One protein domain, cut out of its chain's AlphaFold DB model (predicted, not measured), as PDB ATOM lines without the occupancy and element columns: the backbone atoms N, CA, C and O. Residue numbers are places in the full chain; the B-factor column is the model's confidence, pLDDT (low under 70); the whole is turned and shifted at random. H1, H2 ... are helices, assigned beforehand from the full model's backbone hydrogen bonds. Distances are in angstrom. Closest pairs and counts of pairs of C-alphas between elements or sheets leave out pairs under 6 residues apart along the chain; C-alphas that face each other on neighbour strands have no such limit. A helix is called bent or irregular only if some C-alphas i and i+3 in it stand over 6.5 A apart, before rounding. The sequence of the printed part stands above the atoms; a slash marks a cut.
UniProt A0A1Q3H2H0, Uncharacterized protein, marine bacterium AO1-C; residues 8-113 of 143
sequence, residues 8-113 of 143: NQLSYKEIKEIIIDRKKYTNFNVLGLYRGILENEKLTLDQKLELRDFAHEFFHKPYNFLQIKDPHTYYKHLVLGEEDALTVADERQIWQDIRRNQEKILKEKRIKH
ATOM      1  N   ASN A   8      15.186  10.903 -32.165       96.94
ATOM      2  CA  ASN A   8      13.960  10.101 -32.024       96.94
ATOM      3  C   ASN A   8      12.721  10.914 -31.593       96.94
ATOM      4  O   ASN A   8      11.605  10.411 -31.630       96.94
ATOM      5  N   GLN A   9      12.891  12.175 -31.185       97.19
ATOM      6  CA  GLN A   9      11.791  13.060 -30.788       97.19
ATOM      7  C   GLN A   9      11.374  14.027 -31.901       97.19
ATOM      8  O   GLN A   9      10.332  14.686 -31.777       97.19
ATOM      9  N   LEU A  10      12.192  14.144 -32.946       97.38
ATOM     10  CA  LEU A  10      11.990  15.056 -34.064       97.38
ATOM     11  C   LEU A  10      11.009  14.468 -35.079       97.38
ATOM     12  O   LEU A  10      10.894  13.256 -35.233       97.38
ATOM     13  N   SER A  11      10.300  15.337 -35.781       97.94
ATOM     14  CA  SER A  11       9.497  14.967 -36.941       97.94
ATOM     15  C   SER A  11      10.379  14.662 -38.152       97.94
ATOM     16  O   SER A  11      11.522  15.112 -38.251       97.94
ATOM     17  N   TYR A  12       9.809  13.955 -39.125       98.25
ATOM     18  CA  TYR A  12      10.440  13.683 -40.413       98.25
ATOM     19  C   TYR A  12      11.028  14.947 -41.078       98.25
ATOM     20  O   TYR A  12      12.186  14.954 -41.502       98.25
ATOM     21  N   LYS A  13      10.260  16.047 -41.101       98.00
ATOM     22  CA  LYS A  13      10.688  17.321 -41.694       98.00
ATOM     23  C   LYS A  13      11.860  17.945 -40.931       98.00
ATOM     24  O   LYS A  13      12.843  18.332 -41.556       98.00
ATOM     25  N   GLU A  14      11.790  17.982 -39.597       97.88
ATOM     26  CA  GLU A  14      12.881  18.503 -38.759       97.88
ATOM     27  C   GLU A  14      14.182  17.713 -38.978       97.88
ATOM     28  O   GLU A  14      15.257  18.307 -39.062       97.88
ATOM     29  N   ILE A  15      14.102  16.381 -39.101       98.00
ATOM     30  CA  ILE A  15      15.280  15.541 -39.357       98.00
ATOM     31  C   ILE A  15      15.896  15.882 -40.722       98.00
ATOM     32  O   ILE A  15      17.108  16.107 -40.786       98.00
ATOM     33  N   LYS A  16      15.092  15.975 -41.794       98.06
ATOM     34  CA  LYS A  16      15.587  16.360 -43.131       98.06
ATOM     35  C   LYS A  16      16.274  17.724 -43.119       98.06
ATOM     36  O   LYS A  16      17.393  17.851 -43.620       98.06
ATOM     37  N   GLU A  17      15.642  18.724 -42.509       97.81
ATOM     38  CA  GLU A  17      16.206  20.074 -42.389       97.81
ATOM     39  C   GLU A  17      17.542  20.052 -41.638       97.81
ATOM     40  O   GLU A  17      18.526  20.625 -42.104       97.81
ATOM     41  N   ILE A  18      17.624  19.318 -40.525       97.81
ATOM     42  CA  ILE A  18      18.861  19.188 -39.747       97.81
ATOM     43  C   ILE A  18      19.971  18.473 -40.533       97.81
ATOM     44  O   ILE A  18      21.137  18.843 -40.384       97.81
ATOM     45  N   ILE A  19      19.659  17.476 -41.368       98.00
ATOM     46  CA  ILE A  19      20.650  16.809 -42.237       98.00
ATOM     47  C   ILE A  19      21.230  17.799 -43.258       98.00
ATOM     48  O   ILE A  19      22.458  17.892 -43.410       98.00
ATOM     49  N   ILE A  20      20.361  18.573 -43.916       97.88
ATOM     50  CA  ILE A  20      20.756  19.603 -44.887       97.88
ATOM     51  C   ILE A  20      21.642  20.650 -44.197       97.88
ATOM     52  O   ILE A  20      22.775  20.900 -44.622       97.88
ATOM     53  N   ASP A  21      21.180  21.173 -43.062       96.88
ATOM     54  CA  ASP A  21      21.819  22.251 -42.308       96.88
ATOM     55  C   ASP A  21      22.844  21.782 -41.265       96.88
ATOM     56  O   ASP A  21      23.301  22.572 -40.435       96.88
ATOM     57  N   ARG A  22      23.272  20.516 -41.309       96.06
ATOM     58  CA  ARG A  22      24.128  19.862 -40.295       96.06
ATOM     59  C   ARG A  22      25.315  20.696 -39.810       96.06
ATOM     60  O   ARG A  22      25.641  20.673 -38.628       96.06
ATOM     61  N   LYS A  23      25.947  21.468 -40.704       95.38
ATOM     62  CA  LYS A  23      27.125  22.303 -40.404       95.38
ATOM     63  C   LYS A  23      26.814  23.437 -39.416       95.38
ATOM     64  O   LYS A  23      27.724  23.927 -38.757       95.38
ATOM     65  N   LYS A  24      25.545  23.843 -39.284       96.44
ATOM     66  CA  LYS A  24      25.093  24.868 -38.330       96.44
ATOM     67  C   LYS A  24      25.055  24.346 -36.888       96.44
ATOM     68  O   LYS A  24      25.012  25.152 -35.949       96.44
ATOM     69  N   TYR A  25      25.070  23.028 -36.683       96.50
ATOM     70  CA  TYR A  25      24.866  22.392 -35.383       96.50
ATOM     71  C   TYR A  25      26.165  21.813 -34.820       96.50
ATOM     72  O   TYR A  25      26.729  20.865 -35.356       96.50
ATOM     73  N   THR A  26      26.621  22.343 -33.684       95.56
ATOM     74  CA  THR A  26      27.882  21.912 -33.056       95.56
ATOM     75  C   THR A  26      27.787  20.543 -32.387       95.56
ATOM     76  O   THR A  26      28.801  19.887 -32.191       95.56
ATOM     77  N   ASN A  27      26.575  20.105 -32.037       94.94
ATOM     78  CA  ASN A  27      26.296  18.800 -31.438       94.94
ATOM     79  C   ASN A  27      25.665  17.805 -32.428       94.94
ATOM     80  O   ASN A  27      25.066  16.824 -31.990       94.94
ATOM     81  N   PHE A  28      25.759  18.047 -33.740       96.69
ATOM     82  CA  PHE A  28      25.284  17.077 -34.723       96.69
ATOM     83  C   PHE A  28      26.111  15.789 -34.632       96.69
ATOM     84  O   PHE A  28      27.338  15.812 -34.726       96.69
ATOM     85  N   ASN A  29      25.432  14.656 -34.464       94.50
ATOM     86  CA  ASN A  29      26.056  13.345 -34.338       94.50
ATOM     87  C   ASN A  29      25.405  12.366 -35.315       94.50
ATOM     88  O   ASN A  29      24.252  11.987 -35.126       94.50
ATOM     89  N   VAL A  30      26.168  11.911 -36.310       95.44
ATOM     90  CA  VAL A  30      25.694  10.958 -37.325       95.44
ATOM     91  C   VAL A  30      25.226   9.640 -36.703       95.44
ATOM     92  O   VAL A  30      24.201   9.102 -37.100       95.44
ATOM     93  N   LEU A  31      25.933   9.122 -35.695       93.38
ATOM     94  CA  LEU A  31      25.532   7.880 -35.030       93.38
ATOM     95  C   LEU A  31      24.219   8.067 -34.257       93.38
ATOM     96  O   LEU A  31      23.351   7.200 -34.288       93.38
ATOM     97  N   GLY A  32      24.056   9.228 -33.616       94.75
ATOM     98  CA  GLY A  32      22.804   9.606 -32.962       94.75
ATOM     99  C   GLY A  32      21.648   9.779 -33.947       94.75
ATOM    100  O   GLY A  32      20.520   9.451 -33.599       94.75
ATOM    101  N   LEU A  33      21.922  10.245 -35.170       97.88
ATOM    102  CA  LEU A  33      20.930  10.341 -36.241       97.88
ATOM    103  C   LEU A  33      20.413   8.954 -36.637       97.88
ATOM    104  O   LEU A  33      19.209   8.733 -36.583       97.88
ATOM    105  N   TYR A  34      21.302   8.013 -36.977       97.88
ATOM    106  CA  TYR A  34      20.881   6.668 -37.388       97.88
ATOM    107  C   TYR A  34      20.133   5.928 -36.270       97.88
ATOM    108  O   TYR A  34      19.066   5.377 -36.531       97.88
ATOM    109  N   ARG A  35      20.612   5.968 -35.016       96.44
ATOM    110  CA  ARG A  35      19.840   5.426 -33.876       96.44
ATOM    111  C   ARG A  35      18.473   6.080 -33.757       96.44
ATOM    112  O   ARG A  35      17.458   5.399 -33.678       96.44
ATOM    113  N   GLY A  36      18.467   7.410 -33.813       97.25
ATOM    114  CA  GLY A  36      17.264   8.207 -33.684       97.25
ATOM    115  C   GLY A  36      16.213   7.880 -34.734       97.25
ATOM    116  O   GLY A  36      15.049   7.853 -34.379       97.25
ATOM    117  N   ILE A  37      16.598   7.594 -35.984       98.19
ATOM    118  CA  ILE A  37      15.663   7.178 -37.046       98.19
ATOM    119  C   ILE A  37      14.952   5.865 -36.674       98.19
ATOM    120  O   ILE A  37      13.731   5.787 -36.784       98.19
ATOM    121  N   LEU A  38      15.689   4.853 -36.198       97.38
ATOM    122  CA  LEU A  38      15.110   3.554 -35.823       97.38
ATOM    123  C   LEU A  38      14.186   3.675 -34.609       97.38
ATOM    124  O   LEU A  38      13.075   3.147 -34.623       97.38
ATOM    125  N   GLU A  39      14.643   4.398 -33.586       96.81
ATOM    126  CA  GLU A  39      13.958   4.589 -32.302       96.81
ATOM    127  C   GLU A  39      12.789   5.586 -32.373       96.81
ATOM    128  O   GLU A  39      12.075   5.767 -31.392       96.81
ATOM    129  N   ASN A  40      12.588   6.273 -33.502       97.50
ATOM    130  CA  ASN A  40      11.514   7.251 -33.630       97.50
ATOM    131  C   ASN A  40      10.164   6.561 -33.860       97.50
ATOM    132  O   ASN A  40       9.903   6.018 -34.934       97.50
ATOM    133  N   GLU A  41       9.289   6.627 -32.864       95.56
ATOM    134  CA  GLU A  41       7.929   6.077 -32.929       95.56
ATOM    135  C   GLU A  41       6.971   6.933 -33.774       95.56
ATOM    136  O   GLU A  41       5.912   6.462 -34.176       95.56
ATOM    137  N   LYS A  42       7.332   8.188 -34.077       95.88
ATOM    138  CA  LYS A  42       6.505   9.091 -34.897       95.88
ATOM    139  C   LYS A  42       6.684   8.868 -36.396       95.88
ATOM    140  O   LYS A  42       5.935   9.449 -37.177       95.88
ATOM    141  N   LEU A  43       7.712   8.118 -36.795       97.94
ATOM    142  CA  LEU A  43       8.013   7.844 -38.195       97.94
ATOM    143  C   LEU A  43       7.357   6.539 -38.635       97.94
ATOM    144  O   LEU A  43       7.508   5.513 -37.969       97.94
ATOM    145  N   THR A  44       6.709   6.566 -39.796       98.12
ATOM    146  CA  THR A  44       6.303   5.337 -40.490       98.12
ATOM    147  C   THR A  44       7.530   4.591 -41.019       98.12
ATOM    148  O   THR A  44       8.617   5.165 -41.124       98.12
ATOM    149  N   LEU A  45       7.366   3.318 -41.386       97.75
ATOM    150  CA  LEU A  45       8.437   2.537 -42.011       97.75
ATOM    151  C   LEU A  45       8.993   3.241 -43.261       97.75
ATOM    152  O   LEU A  45      10.198   3.464 -43.339       97.75
ATOM    153  N   ASP A  46       8.119   3.694 -44.165       98.25
ATOM    154  CA  ASP A  46       8.514   4.417 -45.384       98.25
ATOM    155  C   ASP A  46       9.335   5.672 -45.075       98.25
ATOM    156  O   ASP A  46      10.349   5.944 -45.711       98.25
ATOM    157  N   GLN A  47       8.944   6.423 -44.042       98.50
ATOM    158  CA  GLN A  47       9.688   7.607 -43.616       98.50
ATOM    159  C   GLN A  47      11.058   7.253 -43.037       98.50
ATOM    160  O   GLN A  47      12.010   8.012 -43.231       98.50
ATOM    161  N   LYS A  48      11.178   6.130 -42.318       98.62
ATOM    162  CA  LYS A  48      12.471   5.653 -41.812       98.62
ATOM    163  C   LYS A  48      13.381   5.227 -42.961       98.62
ATOM    164  O   LYS A  48      14.544   5.625 -42.960       98.62
ATOM    165  N   LEU A  49      12.848   4.489 -43.937       98.31
ATOM    166  CA  LEU A  49      13.563   4.085 -45.152       98.31
ATOM    167  C   LEU A  49      14.050   5.307 -45.934       98.31
ATOM    168  O   LEU A  49      15.240   5.436 -46.209       98.31
ATOM    169  N   GLU A  50      13.163   6.266 -46.188       98.44
ATOM    170  CA  GLU A  50      13.515   7.468 -46.935       98.44
ATOM    171  C   GLU A  50      14.549   8.329 -46.193       98.44
ATOM    172  O   GLU A  50      15.493   8.832 -46.798       98.44
ATOM    173  N   LEU A  51      14.416   8.492 -44.871       98.50
ATOM    174  CA  LEU A  51      15.403   9.227 -44.076       98.50
ATOM    175  C   LEU A  51      16.755   8.519 -44.019       98.50
ATOM    176  O   LEU A  51      17.781   9.202 -44.019       98.50
ATOM    177  N   ARG A  52      16.771   7.183 -43.955       97.94
ATOM    178  CA  ARG A  52      17.998   6.381 -44.026       97.94
ATOM    179  C   ARG A  52      18.704   6.637 -45.355       97.94
ATOM    180  O   ARG A  52      19.875   7.011 -45.353       97.94
ATOM    181  N   ASP A  53      17.986   6.496 -46.463       97.94
ATOM    182  CA  ASP A  53      18.555   6.619 -47.805       97.94
ATOM    183  C   ASP A  53      19.017   8.055 -48.075       97.94
ATOM    184  O   ASP A  53      20.152   8.278 -48.503       97.94
ATOM    185  N   PHE A  54      18.217   9.043 -47.670       98.38
ATOM    186  CA  PHE A  54      18.603  10.450 -47.713       98.38
ATOM    187  C   PHE A  54      19.845  10.738 -46.854       98.38
ATOM    188  O   PHE A  54      20.748  11.458 -47.273       98.38
ATOM    189  N   ALA A  55      19.951  10.165 -45.651       97.94
ATOM    190  CA  ALA A  55      21.136  10.320 -44.810       97.94
ATOM    191  C   ALA A  55      22.386   9.673 -45.435       97.94
ATOM    192  O   ALA A  55      23.491  10.206 -45.268       97.94
ATOM    193  N   HIS A  56      22.243   8.569 -46.178       97.31
ATOM    194  CA  HIS A  56      23.360   7.932 -46.877       97.31
ATOM    195  C   HIS A  56      24.002   8.859 -47.913       97.31
ATOM    196  O   HIS A  56      25.233   8.890 -47.987       97.31
ATOM    197  N   GLU A  57      23.225   9.690 -48.614       97.38
ATOM    198  CA  GLU A  57      23.755  10.671 -49.577       97.38
ATOM    199  C   GLU A  57      24.814  11.600 -48.954       97.38
ATOM    200  O   GLU A  57      25.795  11.979 -49.597       97.38
ATOM    201  N   PHE A  58      24.669  11.924 -47.664       96.69
ATOM    202  CA  PHE A  58      25.593  12.802 -46.940       96.69
ATOM    203  C   PHE A  58      26.618  12.045 -46.091       96.69
ATOM    204  O   PHE A  58      27.715  12.558 -45.838       96.69
ATOM    205  N   PHE A  59      26.262  10.856 -45.599       96.50
ATOM    206  CA  PHE A  59      26.965  10.191 -44.502       96.50
ATOM    207  C   PHE A  59      27.281   8.717 -44.747       96.50
ATOM    208  O   PHE A  59      27.555   8.006 -43.782       96.50
ATOM    209  N   HIS A  60      27.319   8.254 -45.996       94.00
ATOM    210  CA  HIS A  60      27.617   6.855 -46.312       94.00
ATOM    211  C   HIS A  60      28.917   6.334 -45.659       94.00
ATOM    212  O   HIS A  60      28.938   5.272 -45.041       94.00
ATOM    213  N   LYS A  61      30.014   7.105 -45.703       92.62
ATOM    214  CA  LYS A  61      31.283   6.705 -45.055       92.62
ATOM    215  C   LYS A  61      31.151   6.583 -43.522       92.62
ATOM    216  O   LYS A  61      31.527   5.541 -42.987       92.62
ATOM    217  N   PRO A  62      30.643   7.602 -42.796       92.44
ATOM    218  CA  PRO A  62      30.307   7.467 -41.379       92.44
ATOM    219  C   PRO A  62      29.353   6.313 -41.050       92.44
ATOM    220  O   PRO A  62      29.556   5.653 -40.035       92.44
ATOM    221  N   TYR A  63      28.348   6.066 -41.894       95.38
ATOM    222  CA  TYR A  63      27.395   4.967 -41.740       95.38
ATOM    223  C   TYR A  63      28.100   3.612 -41.779       95.38
ATOM    224  O   TYR A  63      27.963   2.828 -40.847       95.38
ATOM    225  N   ASN A  64      28.970   3.375 -42.765       93.56
ATOM    226  CA  ASN A  64      29.745   2.132 -42.837       93.56
ATOM    227  C   ASN A  64      30.626   1.917 -41.600       93.56
ATOM    228  O   ASN A  64      30.874   0.781 -41.201       93.56
ATOM    229  N   PHE A  65      31.064   2.998 -40.948       91.31
ATOM    230  CA  PHE A  65      31.837   2.921 -39.709       91.31
ATOM    231  C   PHE A  65      30.995   2.543 -38.475       91.31
ATOM    232  O   PHE A  65      31.565   2.157 -37.448       91.31
ATOM    233  N   LEU A  66      29.658   2.591 -38.560       91.75
ATOM    234  CA  LEU A  66      28.776   2.029 -37.533       91.75
ATOM    235  C   LEU A  66      29.012   0.536 -37.359       91.75
ATOM    236  O   LEU A  66      28.911   0.071 -36.237       91.75
ATOM    237  N   GLN A  67      29.446  -0.191 -38.393       92.88
ATOM    238  CA  GLN A  67      29.825  -1.595 -38.232       92.88
ATOM    239  C   GLN A  67      30.810  -1.787 -37.077       92.88
ATOM    240  O   GLN A  67      30.699  -2.773 -36.379       92.88
ATOM    241  N   ILE A  68      31.722  -0.848 -36.804       89.88
ATOM    242  CA  ILE A  68      32.642  -0.943 -35.657       89.88
ATOM    243  C   ILE A  68      32.047  -0.319 -34.387       89.88
ATOM    244  O   ILE A  68      32.232  -0.844 -33.293       89.88
ATOM    245  N   LYS A  69      31.398   0.845 -34.514       86.69
ATOM    246  CA  LYS A  69      30.966   1.663 -33.364       86.69
ATOM    247  C   LYS A  69      29.580   1.329 -32.817       86.69
ATOM    248  O   LYS A  69      29.225   1.801 -31.739       86.69
ATOM    249  N   ASP A  70      28.764   0.635 -33.584       89.94
ATOM    250  CA  ASP A  70      27.412   0.220 -33.239       89.94
ATOM    251  C   ASP A  70      26.886  -0.776 -34.289       89.94
ATOM    252  O   ASP A  70      26.053  -0.421 -35.135       89.94
ATOM    253  N   PRO A  71      27.403  -2.014 -34.286       91.56
ATOM    254  CA  PRO A  71      27.049  -2.986 -35.310       91.56
ATOM    255  C   PRO A  71      25.564  -3.349 -35.288       91.56
ATOM    256  O   PRO A  71      25.012  -3.685 -36.327       91.56
ATOM    257  N   HIS A  72      24.897  -3.241 -34.137       91.94
ATOM    258  CA  HIS A  72      23.477  -3.544 -34.020       91.94
ATOM    259  C   HIS A  72      22.604  -2.467 -34.678       91.94
ATOM    260  O   HIS A  72      21.674  -2.798 -35.407       91.94
ATOM    261  N   THR A  73      22.927  -1.179 -34.506       95.06
ATOM    262  CA  THR A  73      22.252  -0.112 -35.272       95.06
ATOM    263  C   THR A  73      22.516  -0.257 -36.767       95.06
ATOM    264  O   THR A  73      21.602  -0.060 -37.562       95.06
ATOM    265  N   TYR A  74      23.741  -0.622 -37.160       96.69
ATOM    266  CA  TYR A  74      24.048  -0.900 -38.564       96.69
ATOM    267  C   TYR A  74      23.196  -2.054 -39.111       96.69
ATOM    268  O   TYR A  74      22.553  -1.893 -40.142       96.69
ATOM    269  N   TYR A  75      23.149  -3.181 -38.393       96.56
ATOM    270  CA  TYR A  75      22.327  -4.340 -38.737       96.56
ATOM    271  C   TYR A  75      20.862  -3.942 -38.920       96.56
ATOM    272  O   TYR A  75      20.300  -4.162 -39.984       96.56
ATOM    273  N   LYS A  76      20.272  -3.259 -37.933       96.94
ATOM    274  CA  LYS A  76      18.870  -2.832 -37.994       96.94
ATOM    275  C   LYS A  76      18.558  -1.913 -39.172       96.94
ATOM    276  O   LYS A  76      17.472  -2.002 -39.716       96.94
ATOM    277  N   HIS A  77      19.479  -1.036 -39.575       97.31
ATOM    278  CA  HIS A  77      19.295  -0.226 -40.790       97.31
ATOM    279  C   HIS A  77      19.401  -1.045 -42.072       97.31
ATOM    280  O   HIS A  77      18.684  -0.754 -43.029       97.31
ATOM    281  N   LEU A  78      20.300  -2.033 -42.090       96.50
ATOM    282  CA  LEU A  78      20.513  -2.917 -43.230       96.50
ATOM    283  C   LEU A  78      19.264  -3.745 -43.535       96.50
ATOM    284  O   LEU A  78      18.921  -3.884 -44.701       96.50
ATOM    285  N   VAL A  79      18.595  -4.249 -42.497       96.81
ATOM    286  CA  VAL A  79      17.426  -5.134 -42.627       96.81
ATOM    287  C   VAL A  79      16.084  -4.414 -42.493       96.81
ATOM    288  O   VAL A  79      15.040  -5.056 -42.481       96.81
ATOM    289  N   LEU A  80      16.105  -3.085 -42.354       97.06
ATOM    290  CA  LEU A  80      14.907  -2.284 -42.113       97.06
ATOM    291  C   LEU A  80      13.869  -2.505 -43.220       97.06
ATOM    292  O   LEU A  80      14.151  -2.204 -44.379       97.06
ATOM    293  N   GLY A  81      12.669  -2.948 -42.843       95.19
ATOM    294  CA  GLY A  81      11.556  -3.241 -43.747       95.19
ATOM    295  C   GLY A  81      11.546  -4.661 -44.319       95.19
ATOM    296  O   GLY A  81      10.609  -5.009 -45.034       95.19
ATOM    297  N   GLU A  82      12.553  -5.476 -44.007       94.69
ATOM    298  CA  GLU A  82      12.697  -6.862 -44.466       94.69
ATOM    299  C   GLU A  82      12.870  -7.845 -43.294       94.69
ATOM    300  O   GLU A  82      13.126  -9.028 -43.508       94.69
ATOM    301  N   GLU A  83      12.715  -7.384 -42.047       91.81
ATOM    302  CA  GLU A  83      13.029  -8.164 -40.845       91.81
ATOM    303  C   GLU A  83      12.249  -9.485 -40.773       91.81
ATOM    304  O   GLU A  83      12.826 -10.520 -40.445       91.81
ATOM    305  N   ASP A  84      10.962  -9.462 -41.130       89.44
ATOM    306  CA  ASP A  84      10.073 -10.630 -41.067       89.44
ATOM    307  C   ASP A  84      10.346 -11.664 -42.175       89.44
ATOM    308  O   ASP A  84       9.881 -12.803 -42.096       89.44
ATOM    309  N   ALA A  85      11.093 -11.284 -43.217       91.25
ATOM    310  CA  ALA A  85      11.464 -12.170 -44.317       91.25
ATOM    311  C   ALA A  85      12.795 -12.902 -44.072       91.25
ATOM    312  O   ALA A  85      13.131 -13.820 -44.823       91.25
ATOM    313  N   LEU A  86      13.552 -12.518 -43.037       94.06
ATOM    314  CA  LEU A  86      14.860 -13.099 -42.756       94.06
ATOM    315  C   LEU A  86      14.749 -14.464 -42.089       94.06
ATOM    316  O   LEU A  86      14.115 -14.639 -41.046       94.06
ATOM    317  N   THR A  87      15.462 -15.438 -42.645       95.25
ATOM    318  CA  THR A  87      15.697 -16.701 -41.953       95.25
ATOM    319  C   THR A  87      16.849 -16.566 -40.955       95.25
ATOM    320  O   THR A  87      17.711 -15.692 -41.054       95.25
ATOM    321  N   VAL A  88      16.942 -17.520 -40.027       91.50
ATOM    322  CA  VAL A  88      18.094 -17.640 -39.113       91.50
ATOM    323  C   VAL A  88      19.417 -17.787 -39.882       91.50
ATOM    324  O   VAL A  88      20.468 -17.360 -39.405       91.50
ATOM    325  N   ALA A  89      19.389 -18.406 -41.067       92.81
ATOM    326  CA  ALA A  89      20.575 -18.534 -41.908       92.81
ATOM    327  C   ALA A  89      20.996 -17.177 -42.494       92.81
ATOM    328  O   ALA A  89      22.186 -16.858 -42.465       92.81
ATOM    329  N   ASP A  90      20.033 -16.367 -42.941       93.50
ATOM    330  CA  ASP A  90      20.287 -15.027 -43.480       93.50
ATOM    331  C   ASP A  90      20.863 -14.104 -42.407       93.50
ATOM    332  O   ASP A  90      21.906 -13.483 -42.613       93.50
ATOM    333  N   GLU A  91      20.256 -14.083 -41.215       93.19
ATOM    334  CA  GLU A  91      20.755 -13.291 -40.089       93.19
ATOM    335  C   GLU A  91      22.204 -13.669 -39.737       93.19
ATOM    336  O   GLU A  91      23.071 -12.800 -39.599       93.19
ATOM    337  N   ARG A  92      22.509 -14.972 -39.650       90.19
ATOM    338  CA  ARG A  92      23.879 -15.447 -39.391       90.19
ATOM    339  C   ARG A  92      24.853 -14.985 -40.469       90.19
ATOM    340  O   ARG A  92      25.960 -14.559 -40.131       90.19
ATOM    341  N   GLN A  93      24.464 -15.055 -41.741       94.75
ATOM    342  CA  GLN A  93      25.309 -14.613 -42.849       94.75
ATOM    343  C   GLN A  93      25.578 -13.103 -42.779       94.75
ATOM    344  O   GLN A  93      26.725 -12.677 -42.933       94.75
ATOM    345  N   ILE A  94      24.561 -12.300 -42.460       95.44
ATOM    346  CA  ILE A  94      24.701 -10.851 -42.290       95.44
ATOM    347  C   ILE A  94      25.687 -10.527 -41.160       95.44
ATOM    348  O   ILE A  94      26.585  -9.698 -41.334       95.44
ATOM    349  N   TRP A  95      25.583 -11.196 -40.010       94.06
ATOM    350  CA  TRP A  95      26.510 -10.977 -38.895       94.06
ATOM    351  C   TRP A  95      27.947 -11.402 -39.220       94.06
ATOM    352  O   TRP A  95      28.896 -10.694 -38.860       94.06
ATOM    353  N   GLN A  96      28.130 -12.497 -39.966       91.88
ATOM    354  CA  GLN A  96      29.443 -12.884 -40.491       91.88
ATOM    355  C   GLN A  96      30.018 -11.816 -41.433       91.88
ATOM    356  O   GLN A  96      31.208 -11.489 -41.355       91.88
ATOM    357  N   ASP A  97      29.179 -11.223 -42.282       95.06
ATOM    358  CA  ASP A  97      29.582 -10.158 -43.195       95.06
ATOM    359  C   ASP A  97      29.967  -8.877 -42.457       95.06
ATOM    360  O   ASP A  97      31.017  -8.297 -42.757       95.06
ATOM    361  N   ILE A  98      29.190  -8.483 -41.442       94.31
ATOM    362  CA  ILE A  98      29.518  -7.365 -40.547       94.31
ATOM    363  C   ILE A  98      30.879  -7.609 -39.892       94.31
ATOM    364  O   ILE A  98      31.749  -6.737 -39.949       94.31
ATOM    365  N   ARG A  99      31.121  -8.801 -39.331       90.19
ATOM    366  CA  ARG A  99      32.411  -9.152 -38.714       90.19
ATOM    367  C   ARG A  99      33.572  -9.046 -39.708       90.19
ATOM    368  O   ARG A  99      34.588  -8.414 -39.417       90.19
ATOM    369  N   ARG A 100      33.420  -9.615 -40.905       91.94
ATOM    370  CA  ARG A 100      34.436  -9.563 -41.969       91.94
ATOM    371  C   ARG A 100      34.730  -8.127 -42.409       91.94
ATOM    372  O   ARG A 100      35.882  -7.771 -42.662       91.94
ATOM    373  N   ASN A 101      33.707  -7.287 -42.498       93.44
ATOM    374  CA  ASN A 101      33.856  -5.883 -42.865       93.44
ATOM    375  C   ASN A 101      34.476  -5.048 -41.742       93.44
ATOM    376  O   ASN A 101      35.324  -4.204 -42.032       93.44
ATOM    377  N   GLN A 102      34.150  -5.315 -40.471       90.56
ATOM    378  CA  GLN A 102      34.856  -4.720 -39.331       90.56
ATOM    379  C   GLN A 102      36.365  -4.977 -39.441       90.56
ATOM    380  O   GLN A 102      37.155  -4.039 -39.329       90.56
ATOM    381  N   GLU A 103      36.778  -6.218 -39.719       88.31
ATOM    382  CA  GLU A 103      38.195  -6.574 -39.874       88.31
ATOM    383  C   GLU A 103      38.867  -5.821 -41.032       88.31
ATOM    384  O   GLU A 103      39.975  -5.300 -40.865       88.31
ATOM    385  N   LYS A 104      38.187  -5.687 -42.181       91.19
ATOM    386  CA  LYS A 104      38.672  -4.878 -43.315       91.19
ATOM    387  C   LYS A 104      38.855  -3.411 -42.925       91.19
ATOM    388  O   LYS A 104      39.940  -2.866 -43.117       91.19
ATOM    389  N   ILE A 105      37.836  -2.795 -42.321       89.56
ATOM    390  CA  ILE A 105      37.869  -1.383 -41.912       89.56
ATOM    391  C   ILE A 105      38.988  -1.149 -40.885       89.56
ATOM    392  O   ILE A 105      39.740  -0.180 -41.000       89.56
ATOM    393  N   LEU A 106      39.142  -2.033 -39.894       86.75
ATOM    394  CA  LEU A 106      40.214  -1.943 -38.900       86.75
ATOM    395  C   LEU A 106      41.597  -2.041 -39.559       86.75
ATOM    396  O   LEU A 106      42.474  -1.226 -39.258       86.75
ATOM    397  N   LYS A 107      41.780  -2.975 -40.502       87.44
ATOM    398  CA  LYS A 107      43.032  -3.144 -41.255       87.44
ATOM    399  C   LYS A 107      43.365  -1.909 -42.092       87.44
ATOM    400  O   LYS A 107      44.493  -1.421 -42.023       87.44
ATOM    401  N   GLU A 108      42.394  -1.369 -42.827       87.62
ATOM    402  CA  GLU A 108      42.545  -0.139 -43.618       87.62
ATOM    403  C   GLU A 108      42.918   1.062 -42.743       87.62
ATOM    404  O   GLU A 108      43.795   1.853 -43.090       87.62
ATOM    405  N   LYS A 109      42.298   1.172 -41.563       83.12
ATOM    406  CA  LYS A 109      42.599   2.210 -40.569       83.12
ATOM    407  C   LYS A 109      43.870   1.934 -39.759       83.12
ATOM    408  O   LYS A 109      44.229   2.762 -38.926       83.12
ATOM    409  N   ARG A 110      44.558   0.810 -40.005       83.81
ATOM    410  CA  ARG A 110      45.755   0.344 -39.278       83.81
ATOM    411  C   ARG A 110      45.536   0.193 -37.766       83.81
ATOM    412  O   ARG A 110      46.475   0.323 -36.984       83.81
ATOM    413  N   ILE A 111      44.310  -0.111 -37.355       77.25
ATOM    414  CA  ILE A 111      43.948  -0.376 -35.962       77.25
ATOM    415  C   ILE A 111      44.228  -1.859 -35.691       77.25
ATOM    416  O   ILE A 111      43.570  -2.730 -36.252       77.25
ATOM    417  N   LYS A 112      45.237  -2.149 -34.860       66.31
ATOM    418  CA  LYS A 112      45.735  -3.517 -34.600       66.31
ATOM    419  C   LYS A 112      45.269  -4.125 -33.269       66.31
ATOM    420  O   LYS A 112      45.648  -5.247 -32.945       66.31
ATOM    421  N   HIS A 113      44.506  -3.385 -32.469       62.62
ATOM    422  CA  HIS A 113      44.143  -3.788 -31.110       62.62
ATOM    423  C   HIS A 113      42.903  -4.698 -31.078       62.62
ATOM    424  O   HIS A 113      42.032  -4.611 -31.943       62.62
TER     425      HIS A 113
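AT A GLANCE: This is residues 8 to 113 of the 143 residues of an uncharacterized protein of marine bacterium AO1-C (UniProt A0A1Q3H2H0). A flat, compact domain has the long helix H6 along one edge, H3 side by side with H1 and with H2 at the other, and short H4 and H5 between. The printed part has 106 residues, with six named helices, H1 to H6 in order, and no named strand: all helix. Radius of gyration of the C-alphas is 14.8 A; spans are 37 by 36 by 19 A.

HOW THE PARTS SIT: H6, residues 88 to 108, touches H4, residues 66 to 69, with residues 98 to 102 alone; the closest C-alphas, of Ile 68 and Gln 102, are 5.7 A apart. H5, residues 71 to 78, touches H2, residues 30 to 39, at a steep tilt of 65 degrees; the closest C-alphas, of Arg 35 and Thr 73, are 6.2 A apart. H2 and H3, residues 45 to 64, form a hairpin; the closest C-alphas, of Ile 37 and Lys 48, are 5.9 A apart. H1, residues 12 to 20, touches H3; the closest C-alphas, of Tyr 12 and Gln 47, are 6.9 A apart. Every O i to N i+4 pair is within hydrogen-bond range in H1, H2, H5 and H6, 13 of 16 in H3; H4 is too short for one.

IN THESE COORDINATES: H6 runs 30.4 A from C-alpha 88 at (18.094, -17.640, -39.113) to C-alpha 108 at (42.545, -0.139, -43.618). H3, 21.3 A, is irregular: C-alphas 58 and 61 are 8.6 A apart.

THE WHOLE: The C-alphas farthest apart, of Lys 24 and Ala 89, are 43.8 A apart. The printed part has no cut and no long link. Residues 112 to 113 are under pLDDT 70.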